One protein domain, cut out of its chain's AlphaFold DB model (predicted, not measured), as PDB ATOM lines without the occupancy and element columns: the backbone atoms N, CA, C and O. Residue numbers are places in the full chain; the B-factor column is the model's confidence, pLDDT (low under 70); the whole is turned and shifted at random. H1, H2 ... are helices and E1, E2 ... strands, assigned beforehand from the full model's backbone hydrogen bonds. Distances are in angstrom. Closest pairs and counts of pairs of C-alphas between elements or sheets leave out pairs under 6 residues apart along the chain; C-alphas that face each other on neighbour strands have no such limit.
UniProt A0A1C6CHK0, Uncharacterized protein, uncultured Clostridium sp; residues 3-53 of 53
ATOM      1  N   LYS A   3     214.808 154.021 243.170       97.62
ATOM      2  CA  LYS A   3     213.572 154.723 243.510       97.62
ATOM      3  C   LYS A   3     213.896 155.968 244.324       97.62
ATOM      4  O   LYS A   3     214.923 156.015 245.000       97.62
ATOM      5  N   TYR A   4     213.025 156.964 244.233       98.25
ATOM      6  CA  TYR A   4     213.210 158.263 244.864       98.25
ATOM      7  C   TYR A   4     212.040 158.538 245.794       98.25
ATOM      8  O   TYR A   4     210.898 158.206 245.472       98.25
ATOM      9  N   TYR A   5     212.331 159.140 246.940       98.06
ATOM     10  CA  TYR A   5     211.356 159.362 247.994       98.06
ATOM     11  C   TYR A   5     211.487 160.769 248.561       98.06
ATOM     12  O   TYR A   5     212.596 161.275 248.726       98.06
ATOM     13  N   GLU A   6     210.354 161.371 248.891       97.81
ATOM     14  CA  GLU A   6     210.274 162.485 249.832       97.81
ATOM     15  C   GLU A   6     209.989 161.916 251.222       97.81
ATOM     16  O   GLU A   6     209.065 161.115 251.381       97.81
ATOM     17  N   LEU A   7     210.773 162.334 252.212       96.75
ATOM     18  CA  LEU A   7     210.521 162.052 253.622       96.75
ATOM     19  C   LEU A   7     209.602 163.163 254.136       96.75
ATOM     20  O   LEU A   7     210.044 164.285 254.413       96.75
ATOM     21  N   VAL A   8     208.305 162.863 254.180       93.81
ATOM     22  CA  VAL A   8     207.247 163.853 254.393       93.81
ATOM     23  C   VAL A   8     207.428 164.507 255.763       93.81
ATOM     24  O   VAL A   8     207.684 163.849 256.767       93.81
ATOM     25  N   GLY A   9     207.355 165.838 255.791       92.19
ATOM     26  CA  GLY A   9     207.545 166.629 257.010       92.19
ATOM     27  C   GLY A   9     209.002 166.814 257.451       92.19
ATOM     28  O   GLY A   9     209.257 167.655 258.307       92.19
ATOM     29  N   GLN A  10     209.966 166.114 256.843       94.62
ATOM     30  CA  GLN A  10     211.385 166.223 257.211       94.62
ATOM     31  C   GLN A  10     212.179 167.180 256.315       94.62
ATOM     32  O   GLN A  10     213.334 167.464 256.614       94.62
ATOM     33  N   ARG A  11     211.577 167.680 255.221       95.00
ATOM     34  CA  ARG A  11     212.277 168.448 254.170       95.00
ATOM     35  C   ARG A  11     213.534 167.718 253.683       95.00
ATOM     36  O   ARG A  11     214.599 168.306 253.520       95.00
ATOM     37  N   LEU A  12     213.404 166.412 253.457       96.75
ATOM     38  CA  LEU A  12     214.474 165.563 252.949       96.75
ATOM     39  C   LEU A  12     213.980 164.742 251.765       96.75
ATOM     40  O   LEU A  12     212.816 164.340 251.695       96.75
ATOM     41  N   VAL A  13     214.900 164.466 250.849       97.75
ATOM     42  CA  VAL A  13     214.693 163.525 249.753       97.75
ATOM     43  C   VAL A  13     215.758 162.439 249.803       97.75
ATOM     44  O   VAL A  13     216.911 162.701 250.141       97.75
ATOM     45  N   ALA A  14     215.375 161.211 249.465       97.44
ATOM     46  CA  ALA A  14     216.262 160.054 249.481       97.44
ATOM     47  C   ALA A  14     216.170 159.256 248.177       97.44
ATOM     48  O   ALA A  14     215.115 159.164 247.551       97.44
ATOM     49  N   MET A  15     217.289 158.652 247.782       97.75
ATOM     50  CA  MET A  15     217.367 157.706 246.673       97.75
ATOM     51  C   MET A  15     217.827 156.364 247.228       97.75
ATOM     52  O   MET A  15     218.878 156.293 247.864       97.75
ATOM     53  N   LEU A  16     217.040 155.315 246.991       97.06
ATOM     54  CA  LEU A  16     217.406 153.942 247.337       97.06
ATOM     55  C   LEU A  16     217.570 153.116 246.070       97.06
ATOM     56  O   LEU A  16     216.741 153.184 245.160       97.06
ATOM     57  N   ASP A  17     218.622 152.303 246.039       97.44
ATOM     58  CA  ASP A  17     218.815 151.293 245.007       97.44
ATOM     59  C   ASP A  17     218.407 149.922 245.551       97.44
ATOM     60  O   ASP A  17     219.113 149.315 246.350       97.44
ATOM     61  N   TRP A  18     217.229 149.453 245.145       96.38
ATOM     62  CA  TRP A  18     216.661 148.197 245.627       96.38
ATOM     63  C   TRP A  18     217.164 146.989 244.847       96.38
ATOM     64  O   TRP A  18     217.252 147.018 243.616       96.38
ATOM     65  N   GLU A  19     217.386 145.876 245.533       96.25
ATOM     66  CA  GLU A  19     217.594 144.595 244.866       96.25
ATOM     67  C   GLU A  19     216.333 144.131 244.116       96.25
ATOM     68  O   GLU A  19     215.204 144.547 244.396       96.25
ATOM     69  N   LYS A  20     216.515 143.251 243.125       93.25
ATOM     70  CA  LYS A  20     215.398 142.700 242.349       93.25
ATOM     71  C   LYS A  20     214.461 141.919 243.280       93.25
ATOM     72  O   LYS A  20     214.896 140.990 243.944       93.25
ATOM     73  N   GLY A  21     213.176 142.273 243.277       92.50
ATOM     74  CA  GLY A  21     212.165 141.680 244.166       92.50
ATOM     75  C   GLY A  21     211.860 142.509 245.419       92.50
ATOM     76  O   GLY A  21     210.934 142.164 246.145       92.50
ATOM     77  N   TYR A  22     212.576 143.615 245.636       94.56
ATOM     78  CA  TYR A  22     212.338 144.569 246.720       94.56
ATOM     79  C   TYR A  22     211.907 145.945 246.184       94.56
ATOM     80  O   TYR A  22     211.856 146.182 244.973       94.56
ATOM     81  N   GLY A  23     211.609 146.866 247.101       93.19
ATOM     82  CA  GLY A  23     211.301 148.264 246.806       93.19
ATOM     83  C   GLY A  23     209.814 148.580 246.754       93.19
ATOM     84  O   GLY A  23     209.406 149.488 246.020       93.19
ATOM     85  N   THR A  24     208.990 147.843 247.502       95.44
ATOM     86  CA  THR A  24     207.600 148.253 247.738       95.44
ATOM     87  C   THR A  24     207.558 149.509 248.613       95.44
ATOM     88  O   THR A  24     208.501 149.804 249.350       95.44
ATOM     89  N   LEU A  25     206.455 150.261 248.539       93.50
ATOM     90  CA  LEU A  25     206.278 151.458 249.365       93.50
ATOM     91  C   LEU A  25     206.304 151.118 250.864       93.50
ATOM     92  O   LEU A  25     206.933 151.830 251.633       93.50
ATOM     93  N   GLU A  26     205.698 149.995 251.256       95.06
ATOM     94  CA  GLU A  26     205.694 149.500 252.640       95.06
ATOM     95  C   GLU A  26     207.112 149.192 253.152       95.06
ATOM     96  O   GLU A  26     207.478 149.575 254.261       95.06
ATOM     97  N   GLN A  27     207.952 148.553 252.327       95.88
ATOM     98  CA  GLN A  27     209.350 148.287 252.678       95.88
ATOM     99  C   GLN A  27     210.142 149.582 252.861       95.88
ATOM    100  O   GLN A  27     210.946 149.686 253.785       95.88
ATOM    101  N   ALA A  28     209.909 150.568 251.996       95.75
ATOM    102  CA  ALA A  28     210.552 151.867 252.097       95.75
ATOM    103  C   ALA A  28     210.067 152.648 253.338       95.75
ATOM    104  O   ALA A  28     210.900 153.183 254.063       95.75
ATOM    105  N   GLN A  29     208.763 152.635 253.648       95.56
ATOM    106  CA  GLN A  29     208.201 153.231 254.871       95.56
ATOM    107  C   GLN A  29     208.828 152.619 256.125       95.56
ATOM    108  O   GLN A  29     209.276 153.341 257.011       95.56
ATOM    109  N   LYS A  30     208.944 151.287 256.166       95.88
ATOM    110  CA  LYS A  30     209.600 150.578 257.269       95.88
ATOM    111  C   LYS A  30     211.095 150.892 257.376       95.88
ATOM    112  O   LYS A  30     211.620 150.937 258.481       95.88
ATOM    113  N   TYR A  31     211.786 151.072 256.250       95.94
ATOM    114  CA  TYR A  31     213.218 151.385 256.229       95.94
ATOM    115  C   TYR A  31     213.518 152.785 256.778       95.94
ATOM    116  O   TYR A  31     214.465 152.949 257.541       95.94
ATOM    117  N   PHE A  32     212.726 153.787 256.386       94.94
ATOM    118  CA  PHE A  32     212.916 155.171 256.832       94.94
ATOM    119  C   PHE A  32     212.272 155.480 258.188       94.94
ATOM    120  O   PHE A  32     212.574 156.525 258.758       94.94
ATOM    121  N   ASP A  33     211.407 154.591 258.684       95.38
ATOM    122  CA  ASP A  33     210.645 154.758 259.926       95.38
ATOM    123  C   ASP A  33     209.865 156.086 259.969       95.38
ATOM    124  O   ASP A  33     209.786 156.785 260.978       95.38
ATOM    125  N   CYS A  34     209.319 156.481 258.817       94.38
ATOM    126  CA  CYS A  34     208.541 157.702 258.675       94.38
ATOM    127  C   CYS A  34     207.554 157.626 257.508       94.38
ATOM    128  O   CYS A  34     207.571 156.702 256.686       94.38
ATOM    129  N   GLU A  35     206.681 158.630 257.429       96.00
ATOM    130  CA  GLU A  35     205.834 158.813 256.262       96.00
ATOM    131  C   GLU A  35     206.689 159.225 255.058       96.00
ATOM    132  O   GLU A  35     207.436 160.206 255.091       96.00
ATOM    133  N   ILE A  36     206.557 158.464 253.976       97.06
ATOM    134  CA  ILE A  36     207.257 158.727 252.724       97.06
ATOM    135  C   ILE A  36     206.292 158.765 251.551       97.06
ATOM    136  O   ILE A  36     205.262 158.084 251.531       97.06
ATOM    137  N   ARG A  37     206.698 159.501 250.521       96.88
ATOM    138  CA  ARG A  37     206.044 159.534 249.216       96.88
ATOM    139  C   ARG A  37     207.039 159.120 248.143       96.88
ATOM    140  O   ARG A  37     208.100 159.727 248.035       96.88
ATOM    141  N   GLU A  38     206.709 158.104 247.345       97.50
ATOM    142  CA  GLU A  38     207.486 157.784 246.139       97.50
ATOM    143  C   GLU A  38     207.303 158.915 245.117       97.50
ATOM    144  O   GLU A  38     206.178 159.322 244.826       97.50
ATOM    145  N   ILE A  39     208.413 159.444 244.610       98.00
ATOM    146  CA  ILE A  39     208.452 160.591 243.699       98.00
ATOM    147  C   ILE A  39     209.272 160.258 242.454       98.00
ATOM    148  O   ILE A  39     210.064 159.312 242.416       98.00
ATOM    149  N   THR A  40     209.106 161.057 241.405       98.19
ATOM    150  CA  THR A  40     209.936 160.933 240.204       98.19
ATOM    151  C   THR A  40     211.336 161.509 240.427       98.19
ATOM    152  O   THR A  40     211.547 162.360 241.290       98.19
ATOM    153  N   LYS A  41     212.305 161.126 239.582       97.94
ATOM    154  CA  LYS A  41     213.642 161.749 239.587       97.94
ATOM    155  C   LYS A  41     213.569 163.275 239.416       97.94
ATOM    156  O   LYS A  41     214.273 164.006 240.096       97.94
ATOM    157  N   LYS A  42     212.684 163.757 238.536       98.31
ATOM    158  CA  LYS A  42     212.496 165.195 238.295       98.31
ATOM    159  C   LYS A  42     212.038 165.925 239.560       98.31
ATOM    160  O   LYS A  42     212.480 167.038 239.822       98.31
ATOM    161  N   GLU A  43     211.143 165.315 240.331       97.88
ATOM    162  CA  GLU A  43     210.704 165.872 241.610       97.88
ATOM    163  C   GLU A  43     211.784 165.782 242.679       97.88
ATOM    164  O   GLU A  43     211.933 166.732 243.436       97.88
ATOM    165  N   PHE A  44     212.549 164.689 242.714       98.25
ATOM    166  CA  PHE A  44     213.692 164.535 243.611       98.25
ATOM    167  C   PHE A  44     214.705 165.667 243.418       98.25
ATOM    168  O   PHE A  44     215.071 166.320 244.391       98.25
ATOM    169  N   ASP A  45     215.089 165.948 242.170       97.94
ATOM    170  CA  ASP A  45     216.033 167.021 241.846       97.94
ATOM    171  C   ASP A  45     215.459 168.393 242.267       97.94
ATOM    172  O   ASP A  45     216.115 169.159 242.973       97.94
ATOM    173  N   ARG A  46     214.186 168.667 241.931       98.19
ATOM    174  CA  ARG A  46     213.496 169.920 242.296       98.19
ATOM    175  C   ARG A  46     213.406 170.128 243.812       98.19
ATOM    176  O   ARG A  46     213.670 171.225 244.294       98.19
ATOM    177  N   LEU A  47     212.985 169.106 244.556       97.25
ATOM    178  CA  LEU A  47     212.839 169.173 246.013       97.25
ATOM    179  C   LEU A  47     214.202 169.239 246.707       97.25
ATOM    180  O   LEU A  47     214.336 169.950 247.696       97.25
ATOM    181  N   GLY A  48     215.228 168.574 246.170       97.06
ATOM    182  CA  GLY A  48     216.600 168.692 246.664       97.06
ATOM    183  C   GLY A  48     217.127 170.129 246.585       97.06
ATOM    184  O   GLY A  48     217.710 170.631 247.547       97.06
ATOM    185  N   GLU A  49     216.866 170.833 245.482       97.00
ATOM    186  CA  GLU A  49     217.181 172.265 245.354       97.00
ATOM    187  C   GLU A  49     216.334 173.150 246.281       97.00
ATOM    188  O   GLU A  49     216.812 174.159 246.794       97.00
ATOM    189  N   GLU A  50     215.064 172.799 246.489       96.56
ATOM    190  CA  GLU A  50     214.149 173.547 247.356       96.56
ATOM    191  C   GLU A  50     214.512 173.410 248.844       96.56
ATOM    192  O   GLU A  50     214.388 174.372 249.602       96.56
ATOM    193  N   TYR A  51     214.952 172.225 249.268       95.50
ATOM    194  CA  TYR A  51     215.248 171.905 250.667       95.50
ATOM    195  C   TYR A  51     216.679 172.230 251.094       95.50
ATOM    196  O   TYR A  51     216.940 172.323 252.290       95.50
ATOM    197  N   SER A  52     217.595 172.414 250.142       92.19
ATOM    198  CA  SER A  52     218.975 172.850 250.411       92.19
ATOM    199  C   SER A  52     219.118 174.363 250.623       92.19
ATOM    200  O   SER A  52     220.219 174.828 250.920       92.19
ATOM    201  N   LYS A  53     218.026 175.120 250.476       84.00
ATOM    202  CA  LYS A  53     217.922 176.546 250.814       84.00
ATOM    203  C   LYS A  53     217.415 176.729 252.237       84.00
ATOM    204  O   LYS A  53     217.936 177.650 252.898       84.00
TER     205      LYS A  53
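Overview. This is residues 3 to 53 of the 53 residues of an uncharacterized protein of uncultured Clostridium sp (UniProt A0A1C6CHK0). A small, twisted sheet of three strands sits between two helices, H2 over one face and H1 over the other, with E1 in the middle of the sheet and of the whole. The two helices are set toward opposite ends of the long axis, which runs from the loop around Gly 21 to the last residue, Lys 53. The printed part has 51 residues, with two named helices and three named strands in the order E1, E2, H1, E3, H2; the sheet order is E2, E1, E3, antiparallel throughout, and the class is mixed, helices and strands. It is compact, with a radius of gyration of the C-alphas of 10.8 A, yet only just elongated, spanning 35 by 20 by 11 A.

Arrangement. Start at E1, residues 3 to 7, the inner strand. A tight link leads to E2, residues 12 to 17, an edge strand that forms a hairpin with E1; they are antiparallel at 154 degrees, and N 5 and O 14 are within hydrogen-bond range at 2.9 A. A short link leads to H1, residues 25 to 32, which is on the sheet at a height of 8.7 A. H1 is over E1 and, only just, over E3, residues 36 to 39, with 3 of its C-alphas falling on that strand; the closest C-alphas of H1 and E3, those of Gln 29 and Ile 36, are 6.0 A apart. On the local plane H1 stands at 59 degrees to E1, only just slantwise to the strands. E3, the other edge strand, is antiparallel to E1 at 136 degrees; look for N 6 and O 37, 2.9 A apart. E2, H1 and E3 form a split strand-helix-strand unit, two strands running the same way with E1 between them, and its crossover is right-handed. H2, residues 41 to 51, is on the opposite face from H1, giving three layers, helices on both faces of a sheet. Its height over the sheet is 8.2 A, and it runs along the strands, at 26 degrees to E1 on the local plane, over E2 and E1. The closest C-alphas of H2 and E2, those of Val 13 and Phe 44, are 6.3 A apart. H1 and H2 are apart. In both helices every O i to N i+4 pair is within hydrogen-bond range.

Along the chain. Find C-alpha 3 at (213.572, 154.723, 243.510); from there E1 runs 12.9 A to residue 7. E2 covers 16.9 A from residue 12 to 17. H1 begins at C-alpha 25, (206.278, 151.458, 249.365), and spans 10.7 A to residue 32. E3, residues 36 to 39, spans 9.3 A. H2 runs 15.1 A from residue 41 to C-alpha 51 at (215.248, 171.905, 250.667).

Size, cuts and confidence. The two C-alphas farthest apart, those of Gly 21 and Lys 53, are 36.0 A apart. The sheet is only just strongly twisted, its C-alphas lying up to 4.2 A off the best plane. The printed part has no cut, and no link is long. The mean pLDDT of the printed part is 96.0, and no printed residue is under 70.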